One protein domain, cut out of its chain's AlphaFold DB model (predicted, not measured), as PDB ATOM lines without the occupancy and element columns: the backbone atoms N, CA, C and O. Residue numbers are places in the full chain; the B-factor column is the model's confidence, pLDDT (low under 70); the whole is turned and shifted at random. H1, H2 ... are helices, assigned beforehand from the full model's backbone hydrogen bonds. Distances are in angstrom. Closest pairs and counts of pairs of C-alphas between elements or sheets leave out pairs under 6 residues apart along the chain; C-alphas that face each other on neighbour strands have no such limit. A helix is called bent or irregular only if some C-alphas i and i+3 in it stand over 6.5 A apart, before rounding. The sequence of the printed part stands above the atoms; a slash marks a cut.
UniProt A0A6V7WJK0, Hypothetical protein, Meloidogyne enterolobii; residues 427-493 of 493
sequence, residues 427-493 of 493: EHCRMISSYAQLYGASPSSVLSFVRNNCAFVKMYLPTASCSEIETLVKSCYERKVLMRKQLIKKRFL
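AT A GLANCE: This is residues 427 to 493 of the 493 residues of the protein "Hypothetical protein" of Meloidogyne enterolobii (UniProt A0A6V7WJK0). One long helix, H4, begins in a small compact head with three shorter helices and sticks out of it as a free arm, residues 482 to 493, of which 482 to 492 belong to H4. In the head, H2 lies beside the first part of H4, running the opposite way, while H1 stands crosswise to both and little H3 sits by the beginning of H4. The 67 printed residues hold four named helices, in the order H1, H2, H3, H4, and no named strand; the class is all helix. The whole is only just loose, close to compact, with a radius of gyration of the C-alphas of 13.3 A, and spans 45 by 22 by 20 A.

IN THESE COORDINATES: H4, residues 466 to 492, is 39.0 A long, from C-alpha 466 at (25.101, -30.295, -8.341) to C-alpha 492 at (54.930, -7.905, -19.892). It is neither bent nor irregular, but only just: C-alphas 476 and 479 are 6.2 A apart. H2 is residues 446 to 452, 9.9 A, and H3 residues 454 to 457, 5.1 A. H1, residues 427 to 438, is 16.6 A long and begins at C-alpha 427, (38.448, -34.977, -21.014).

HOW THE PARTS SIT: With residues 466 to 474 alone, H4 touches H2 at a shallow tilt of 24 degrees, opposite ways; the closest C-alphas, of Leu 447 and Lys 474, are 6.6 A apart. H3 only just touches H4, with 3 pairs of C-alphas within 8 A, the closest Cys 454 and Cys 466 at 5.7 A. H1 touches H2 with residues 432 to 436 alone, closest at the C-alphas of Ala 436 and Val 446, 6.0 A; at 73 degrees they are only just about perpendicular. H1 and H4 are close but not clearly touching, about perpendicular at 88 degrees, with the C-alphas of Cys 429 and Cys 476 closest at 5.8 A. Every O i to N i+4 pair is within hydrogen-bond range in H1 and H2, and 21 of 23 are in H4; H3 is too short for such a pair.

THE WHOLE: The C-alphas farthest apart, of Thr 463 and Leu 493, are 45.5 A apart. Without the free stretch, the body spans 27 by 23 by 20 A. The printed part has no cut; the link from H2 to H3 is tight, and those from H1 to H2 and H3 to H4 are short. The mean pLDDT of the printed part is 91.7, and no printed residue is under 70.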
ATOM      1  N   GLU A 427      39.425 -34.758 -19.948       89.31
ATOM      2  CA  GLU A 427      38.448 -34.977 -21.014       89.31
ATOM      3  C   GLU A 427      37.045 -34.523 -20.616       89.31
ATOM      4  O   GLU A 427      36.420 -33.774 -21.363       89.31
ATOM      5  N   HIS A 428      36.583 -34.850 -19.406       90.19
ATOM      6  CA  HIS A 428      35.292 -34.375 -18.902       90.19
ATOM      7  C   HIS A 428      35.251 -32.846 -18.802       90.19
ATOM      8  O   HIS A 428      34.260 -32.221 -19.179       90.19
ATOM      9  N   CYS A 429      36.354 -32.212 -18.380       91.75
ATOM     10  CA  CYS A 429      36.455 -30.751 -18.373       91.75
ATOM     11  C   CYS A 429      36.292 -30.159 -19.787       91.75
ATOM     12  O   CYS A 429      35.665 -29.109 -19.950       91.75
ATOM     13  N   ARG A 430      36.877 -30.802 -20.811       92.94
ATOM     14  CA  ARG A 430      36.751 -30.376 -22.217       92.94
ATOM     15  C   ARG A 430      35.331 -30.583 -22.731       92.94
ATOM     16  O   ARG A 430      34.807 -29.676 -23.363       92.94
ATOM     17  N   MET A 431      34.714 -31.711 -22.397       93.06
ATOM     18  CA  MET A 431      33.350 -32.039 -22.796       93.06
ATOM     19  C   MET A 431      32.341 -31.032 -22.226       93.06
ATOM     20  O   MET A 431      31.556 -30.448 -22.968       93.06
ATOM     21  N   ILE A 432      32.414 -30.730 -20.925       93.38
ATOM     22  CA  ILE A 432      31.556 -29.705 -20.306       93.38
ATOM     23  C   ILE A 432      31.807 -28.330 -20.949       93.38
ATOM     24  O   ILE A 432      30.859 -27.585 -21.185       93.38
ATOM     25  N   SER A 433      33.064 -28.007 -21.291       93.62
ATOM     26  CA  SER A 433      33.399 -26.771 -22.018       93.62
ATOM     27  C   SER A 433      32.721 -26.694 -23.377       93.62
ATOM     28  O   SER A 433      32.172 -25.647 -23.713       93.62
ATOM     29  N   SER A 434      32.819 -27.757 -24.179       94.31
ATOM     30  CA  SER A 434      32.281 -27.776 -25.538       94.31
ATOM     31  C   SER A 434      30.762 -27.710 -25.510       94.31
ATOM     32  O   SER A 434      30.178 -26.955 -26.278       94.31
ATOM     33  N   TYR A 435      30.120 -28.408 -24.569       93.62
ATOM     34  CA  TYR A 435      28.672 -28.314 -24.404       93.62
ATOM     35  C   TYR A 435      28.229 -26.925 -23.969       93.62
ATOM     36  O   TYR A 435      27.330 -26.368 -24.585       93.62
ATOM     37  N   ALA A 436      28.880 -26.322 -22.973       95.88
ATOM     38  CA  ALA A 436      28.554 -24.961 -22.558       95.88
ATOM     39  C   ALA A 436      28.658 -23.969 -23.738       95.88
ATOM     40  O   ALA A 436      27.781 -23.125 -23.912       95.88
ATOM     41  N   GLN A 437      29.672 -24.123 -24.597       95.44
ATOM     42  CA  GLN A 437      29.841 -23.303 -25.802       95.44
ATOM     43  C   GLN A 437      28.732 -23.507 -26.842       95.44
ATOM     44  O   GLN A 437      28.313 -22.528 -27.454       95.44
ATOM     45  N   LEU A 438      28.220 -24.732 -27.016       96.00
ATOM     46  CA  LEU A 438      27.078 -24.999 -27.906       96.00
ATOM     47  C   LEU A 438      25.810 -24.251 -27.468       96.00
ATOM     48  O   LEU A 438      25.011 -23.862 -28.312       96.00
ATOM     49  N   TYR A 439      25.659 -23.994 -26.167       95.69
ATOM     50  CA  TYR A 439      24.575 -23.178 -25.607       95.69
ATOM     51  C   TYR A 439      24.932 -21.686 -25.487       95.69
ATOM     52  O   TYR A 439      24.278 -20.944 -24.757       95.69
ATOM     53  N   GLY A 440      25.991 -21.231 -26.164       96.62
ATOM     54  CA  GLY A 440      26.404 -19.826 -26.174       96.62
ATOM     55  C   GLY A 440      27.068 -19.345 -24.880       96.62
ATOM     56  O   GLY A 440      27.331 -18.151 -24.735       96.62
ATOM     57  N   ALA A 441      27.381 -20.235 -23.933       96.69
ATOM     58  CA  ALA A 441      28.098 -19.834 -22.733       96.69
ATOM     59  C   ALA A 441      29.570 -19.544 -23.064       96.69
ATOM     60  O   ALA A 441      30.303 -20.375 -23.609       96.69
ATOM     61  N   SER A 442      30.028 -18.355 -22.673       94.88
ATOM     62  CA  SER A 442      31.438 -17.984 -22.752       94.88
ATOM     63  C   SER A 442      32.318 -18.921 -21.896       94.88
ATOM     64  O   SER A 442      31.863 -19.438 -20.871       94.88
ATOM     65  N   PRO A 443      33.614 -19.095 -22.222       90.50
ATOM     66  CA  PRO A 443      34.537 -19.889 -21.404       90.50
ATOM     67  C   PRO A 443      34.648 -19.417 -19.944       90.50
ATOM     68  O   PRO A 443      34.952 -20.213 -19.060       90.50
ATOM     69  N   SER A 444      34.410 -18.129 -19.687       91.75
ATOM     70  CA  SER A 444      34.361 -17.533 -18.347       91.75
ATOM     71  C   SER A 444      33.062 -17.832 -17.597       91.75
ATOM     72  O   SER A 444      33.069 -17.869 -16.370       91.75
ATOM     73  N   SER A 445      31.960 -18.075 -18.310       95.50
ATOM     74  CA  SER A 445      30.632 -18.308 -17.732       95.50
ATOM     75  C   SER A 445      30.249 -19.786 -17.664       95.50
ATOM     76  O   SER A 445      29.101 -20.092 -17.352       95.50
ATOM     77  N   VAL A 446      31.182 -20.714 -17.916       95.31
ATOM     78  CA  VAL A 446      30.913 -22.161 -17.806       95.31
ATOM     79  C   VAL A 446      30.435 -22.524 -16.398       95.31
ATOM     80  O   VAL A 446      29.522 -23.328 -16.253       95.31
ATOM     81  N   LEU A 447      30.989 -21.892 -15.357       95.56
ATOM     82  CA  LEU A 447      30.559 -22.137 -13.979       95.56
ATOM     83  C   LEU A 447      29.088 -21.737 -13.764       95.56
ATOM     84  O   LEU A 447      28.305 -22.512 -13.221       95.56
ATOM     85  N   SER A 448      28.701 -20.553 -14.242       96.75
ATOM     86  CA  SER A 448      27.319 -20.062 -14.175       96.75
ATOM     87  C   SER A 448      26.371 -20.923 -15.011       96.75
ATOM     88  O   SER A 448      25.268 -21.229 -14.569       96.75
ATOM     89  N   PHE A 449      26.818 -21.374 -16.187       96.88
ATOM     90  CA  PHE A 449      26.060 -22.297 -17.030       96.88
ATOM     91  C   PHE A 449      25.767 -23.610 -16.299       96.88
ATOM     92  O   PHE A 449      24.622 -24.055 -16.285       96.88
ATOM     93  N   VAL A 450      26.776 -24.196 -15.649       96.75
ATOM     94  CA  VAL A 450      26.644 -25.447 -14.887       96.75
ATOM     95  C   VAL A 450      25.714 -25.277 -13.686       96.75
ATOM     96  O   VAL A 450      24.881 -26.151 -13.451       96.75
ATOM     97  N   ARG A 451      25.793 -24.149 -12.965       96.81
ATOM     98  CA  ARG A 451      24.868 -23.833 -11.861       96.81
ATOM     99  C   ARG A 451      23.416 -23.770 -12.334       96.81
ATOM    100  O   ARG A 451      22.549 -24.389 -11.725       96.81
ATOM    101  N   ASN A 452      23.166 -23.074 -13.441       97.69
ATOM    102  CA  ASN A 452      21.812 -22.870 -13.963       97.69
ATOM    103  C   ASN A 452      21.250 -24.113 -14.672       97.69
ATOM    104  O   ASN A 452      20.038 -24.282 -14.740       97.69
ATOM    105  N   ASN A 453      22.117 -24.995 -15.178       96.94
ATOM    106  CA  ASN A 453      21.736 -26.157 -15.984       96.94
ATOM    107  C   ASN A 453      22.236 -27.472 -15.377       96.94
ATOM    108  O   ASN A 453      22.586 -28.404 -16.103       96.94
ATOM    109  N   CYS A 454      22.276 -27.581 -14.047       96.19
ATOM    110  CA  CYS A 454      22.837 -28.765 -13.394       96.19
ATOM    111  C   CYS A 454      22.170 -30.074 -13.854       96.19
ATOM    112  O   CYS A 454      22.864 -31.066 -14.070       96.19
ATOM    113  N   ALA A 455      20.849 -30.079 -14.067       95.25
ATOM    114  CA  ALA A 455      20.125 -31.258 -14.552       95.25
ATOM    115  C   ALA A 455      20.712 -31.812 -15.862       95.25
ATOM    116  O   ALA A 455      20.836 -33.024 -16.018       95.25
ATOM    117  N   PHE A 456      21.146 -30.925 -16.760       92.69
ATOM    118  CA  PHE A 456      21.786 -31.300 -18.016       92.69
ATOM    119  C   PHE A 456      23.171 -31.908 -17.777       92.69
ATOM    120  O   PHE A 456      23.500 -32.967 -18.306       92.69
ATOM    121  N   VAL A 457      23.982 -31.278 -16.927       94.38
ATOM    122  CA  VAL A 457      25.342 -31.756 -16.623       94.38
ATOM    123  C   VAL A 457      25.311 -33.103 -15.896       94.38
ATOM    124  O   VAL A 457      26.184 -33.948 -16.100       94.38
ATOM    125  N   LYS A 458      24.260 -33.345 -15.109       94.25
ATOM    126  CA  LYS A 458      24.026 -34.609 -14.409       94.25
ATOM    127  C   LYS A 458      23.821 -35.793 -15.362       94.25
ATOM    128  O   LYS A 458      24.061 -36.920 -14.954       94.25
ATOM    129  N   MET A 459      23.477 -35.571 -16.633       91.50
ATOM    130  CA  MET A 459      23.449 -36.653 -17.632       91.50
ATOM    131  C   MET A 459      24.842 -37.247 -17.897       91.50
ATOM    132  O   MET A 459      24.949 -38.422 -18.229       91.50
ATOM    133  N   TYR A 460      25.906 -36.459 -17.709       88.12
ATOM    134  CA  TYR A 460      27.295 -36.908 -17.874       88.12
ATOM    135  C   TYR A 460      27.920 -37.385 -16.558       88.12
ATOM    136  O   TYR A 460      28.851 -38.184 -16.565       88.12
ATOM    137  N   LEU A 461      27.415 -36.895 -15.423       90.81
ATOM    138  CA  LEU A 461      27.877 -37.245 -14.078       90.81
ATOM    139  C   LEU A 461      26.673 -37.624 -13.196       90.81
ATOM    140  O   LEU A 461      26.337 -36.884 -12.268       90.81
ATOM    141  N   PRO A 462      26.000 -38.759 -13.470       91.56
ATOM    142  CA  PRO A 462      24.721 -39.096 -12.835       91.56
ATOM    143  C   PRO A 462      24.830 -39.322 -11.326       91.56
ATOM    144  O   PRO A 462      23.871 -39.088 -10.589       91.56
ATOM    145  N   THR A 463      26.003 -39.749 -10.864       92.19
ATOM    146  CA  THR A 463      26.295 -40.025  -9.455       92.19
ATOM    147  C   THR A 463      26.674 -38.779  -8.660       92.19
ATOM    148  O   THR A 463      26.613 -38.820  -7.435       92.19
ATOM    149  N   ALA A 464      27.048 -37.682  -9.324       93.06
ATOM    150  CA  ALA A 464      27.485 -36.463  -8.660       93.06
ATOM    151  C   ALA A 464      26.298 -35.529  -8.368       93.06
ATOM    152  O   ALA A 464      25.382 -35.342  -9.179       93.06
ATOM    153  N   SER A 465      26.319 -34.908  -7.195       95.75
ATOM    154  CA  SER A 465      25.420 -33.812  -6.831       95.75
ATOM    155  C   SER A 465      25.790 -32.522  -7.571       95.75
ATOM    156  O   SER A 465      26.923 -32.337  -8.013       95.75
ATOM    157  N   CYS A 466      24.849 -31.580  -7.678       95.81
ATOM    158  CA  CYS A 466      25.101 -30.295  -8.341       95.81
ATOM    159  C   CYS A 466      26.262 -29.514  -7.719       95.81
ATOM    160  O   CYS A 466      27.062 -28.929  -8.444       95.81
ATOM    161  N   SER A 467      26.396 -29.552  -6.392       95.62
ATOM    162  CA  SER A 467      27.505 -28.929  -5.663       95.62
ATOM    163  C   SER A 467      28.851 -29.595  -5.956       95.62
ATOM    164  O   SER A 467      29.868 -28.911  -6.085       95.62
ATOM    165  N   GLU A 468      28.872 -30.924  -6.097       94.00
ATOM    166  CA  GLU A 468      30.082 -31.663  -6.473       94.00
ATOM    167  C   GLU A 468      30.477 -31.345  -7.918       94.00
ATOM    168  O   GLU A 468      31.634 -31.021  -8.172       94.00
ATOM    169  N   ILE A 469      29.516 -31.346  -8.851       94.50
ATOM    170  CA  ILE A 469      29.733 -30.963 -10.254       94.50
ATOM    171  C   ILE A 469      30.263 -29.529 -10.346       94.50
ATOM    172  O   ILE A 469      31.223 -29.268 -11.069       94.50
ATOM    173  N   GLU A 470      29.679 -28.592  -9.606       95.50
ATOM    174  CA  GLU A 470      30.145 -27.209  -9.583       95.50
ATOM    175  C   GLU A 470      31.593 -27.114  -9.092       95.50
ATOM    176  O   GLU A 470      32.423 -26.456  -9.721       95.50
ATOM    177  N   THR A 471      31.919 -27.812  -8.003       94.12
ATOM    178  CA  THR A 471      33.273 -27.849  -7.434       94.12
ATOM    179  C   THR A 471      34.277 -28.463  -8.412       94.12
ATOM    180  O   THR A 471      35.380 -27.944  -8.604       94.12
ATOM    181  N   LEU A 472      33.882 -29.541  -9.087       93.31
ATOM    182  CA  LEU A 472      34.663 -30.197 -10.128       93.31
ATOM    183  C   LEU A 472      34.947 -29.258 -11.300       93.31
ATOM    184  O   LEU A 472      36.100 -29.082 -11.698       93.31
ATOM    185  N   VAL A 473      33.911 -28.609 -11.827       94.56
ATOM    186  CA  VAL A 473      34.038 -27.654 -12.930       94.56
ATOM    187  C   VAL A 473      34.904 -26.475 -12.492       94.56
ATOM    188  O   VAL A 473      35.817 -26.090 -13.222       94.56
ATOM    189  N   LYS A 474      34.721 -25.956 -11.276       94.31
ATOM    190  CA  LYS A 474      35.570 -24.900 -10.708       94.31
ATOM    191  C   LYS A 474      37.052 -25.280 -10.767       94.31
ATOM    192  O   LYS A 474      37.861 -24.502 -11.277       94.31
ATOM    193  N   SER A 475      37.390 -26.510 -10.376       91.81
ATOM    194  CA  SER A 475      38.768 -27.018 -10.431       91.81
ATOM    195  C   SER A 475      39.346 -27.073 -11.859       91.81
ATOM    196  O   SER A 475      40.527 -26.767 -12.061       91.81
ATOM    197  N   CYS A 476      38.516 -27.369 -12.870       91.06
ATOM    198  CA  CYS A 476      38.920 -27.399 -14.279       91.06
ATOM    199  C   CYS A 476      39.318 -26.010 -14.814       91.06
ATOM    200  O   CYS A 476      40.243 -25.896 -15.630       91.06
ATOM    201  N   TYR A 477      38.605 -24.955 -14.404       87.88
ATOM    202  CA  TYR A 477      38.745 -23.619 -14.998       87.88
ATOM    203  C   TYR A 477      39.614 -22.669 -14.178       87.88
ATOM    204  O   TYR A 477      40.343 -21.877 -14.780       87.88
ATOM    205  N   GLU A 478      39.647 -22.787 -12.848       85.56
ATOM    206  CA  GLU A 478      40.535 -21.959 -12.018       85.56
ATOM    207  C   GLU A 478      42.005 -22.152 -12.405       85.56
ATOM    208  O   GLU A 478      42.746 -21.176 -12.554       85.56
ATOM    209  N   ARG A 479      42.414 -23.397 -12.690       77.69
ATOM    210  CA  ARG A 479      43.788 -23.699 -13.116       77.69
ATOM    211  C   ARG A 479      44.124 -23.066 -14.470       77.69
ATOM    212  O   ARG A 479      45.223 -22.542 -14.641       77.69
ATOM    213  N   LYS A 480      43.188 -23.056 -15.426       76.56
ATOM    214  CA  LYS A 480      43.408 -22.448 -16.752       76.56
ATOM    215  C   LYS A 480      43.477 -20.924 -16.685       76.56
ATOM    216  O   LYS A 480      44.320 -20.332 -17.359       76.56
ATOM    217  N   VAL A 481      42.624 -20.292 -15.877       79.44
ATOM    218  CA  VAL A 481      42.644 -18.835 -15.682       79.44
ATOM    219  C   VAL A 481      43.949 -18.407 -15.011       79.44
ATOM    220  O   VAL A 481      44.590 -17.467 -15.481       79.44
ATOM    221  N   LEU A 482      44.398 -19.136 -13.983       80.88
ATOM    222  CA  LEU A 482      45.698 -18.907 -13.343       80.88
ATOM    223  C   LEU A 482      46.863 -19.040 -14.331       80.88
ATOM    224  O   LEU A 482      47.707 -18.147 -14.394       80.88
ATOM    225  N   MET A 483      46.883 -20.100 -15.144       81.06
ATOM    226  CA  MET A 483      47.932 -20.307 -16.152       81.06
ATOM    227  C   MET A 483      47.946 -19.186 -17.200       81.06
ATOM    228  O   MET A 483      49.012 -18.676 -17.536       81.06
ATOM    229  N   ARG A 484      46.778 -18.725 -17.673       84.31
ATOM    230  CA  ARG A 484      46.700 -17.583 -18.603       84.31
ATOM    231  C   ARG A 484      47.202 -16.288 -17.972       84.31
ATOM    232  O   ARG A 484      47.976 -15.583 -18.610       84.31
ATOM    233  N   LYS A 485      46.829 -15.994 -16.720       84.50
ATOM    234  CA  LYS A 485      47.332 -14.811 -15.997       84.50
ATOM    235  C   LYS A 485      48.857 -14.845 -15.848       84.50
ATOM    236  O   LYS A 485      49.506 -13.824 -16.047       84.50
ATOM    237  N   GLN A 486      49.436 -16.012 -15.561       86.75
ATOM    238  CA  GLN A 486      50.892 -16.169 -15.479       86.75
ATOM    239  C   GLN A 486      51.585 -15.989 -16.835       86.75
ATOM    240  O   GLN A 486      52.628 -15.342 -16.896       86.75
ATOM    241  N   LEU A 487      51.004 -16.513 -17.920       89.88
ATOM    242  CA  LEU A 487      51.536 -16.327 -19.275       89.88
ATOM    243  C   LEU A 487      51.478 -14.864 -19.727       89.88
ATOM    244  O   LEU A 487      52.425 -14.387 -20.345       89.88
ATOM    245  N   ILE A 488      50.403 -14.148 -19.394       92.12
ATOM    246  CA  ILE A 488      50.289 -12.711 -19.671       92.12
ATOM    247  C   ILE A 488      51.339 -11.945 -18.861       92.12
ATOM    248  O   ILE A 488      52.091 -11.169 -19.438       92.12
ATOM    249  N   LYS A 489      51.476 -12.223 -17.556       91.94
ATOM    250  CA  LYS A 489      52.486 -11.570 -16.706       91.94
ATOM    251  C   LYS A 489      53.916 -11.777 -17.224       91.94
ATOM    252  O   LYS A 489      54.703 -10.845 -17.176       91.94
ATOM    253  N   LYS A 490      54.235 -12.962 -17.758       89.50
ATOM    254  CA  LYS A 490      55.537 -13.261 -18.383       89.50
ATOM    255  C   LYS A 490      55.777 -12.583 -19.735       89.50
ATOM    256  O   LYS A 490      56.902 -12.612 -20.197       89.50
ATOM    257  N   ARG A 491      54.743 -12.071 -20.408       90.88
ATOM    258  CA  ARG A 491      54.906 -11.314 -21.663       90.88
ATOM    259  C   ARG A 491      55.145  -9.824 -21.435       90.88
ATOM    260  O   ARG A 491      55.596  -9.157 -22.354       90.88
ATOM    261  N   PHE A 492      54.772  -9.313 -20.264       88.00
ATOM    262  CA  PHE A 492      54.930  -7.905 -19.892       88.00
ATOM    263  C   PHE A 492      56.170  -7.638 -19.027       88.00
ATOM    264  O   PHE A 492      56.498  -6.478 -18.798       88.00
ATOM    265  N   LEU A 493      56.825  -8.695 -18.542       74.94
ATOM    266  CA  LEU A 493      58.165  -8.676 -17.955       74.94
ATOM    267  C   LEU A 493      59.154  -9.136 -19.020       74.94
ATOM    268  O   LEU A 493      60.263  -8.570 -19.054       74.94
TER     269      LEU A 493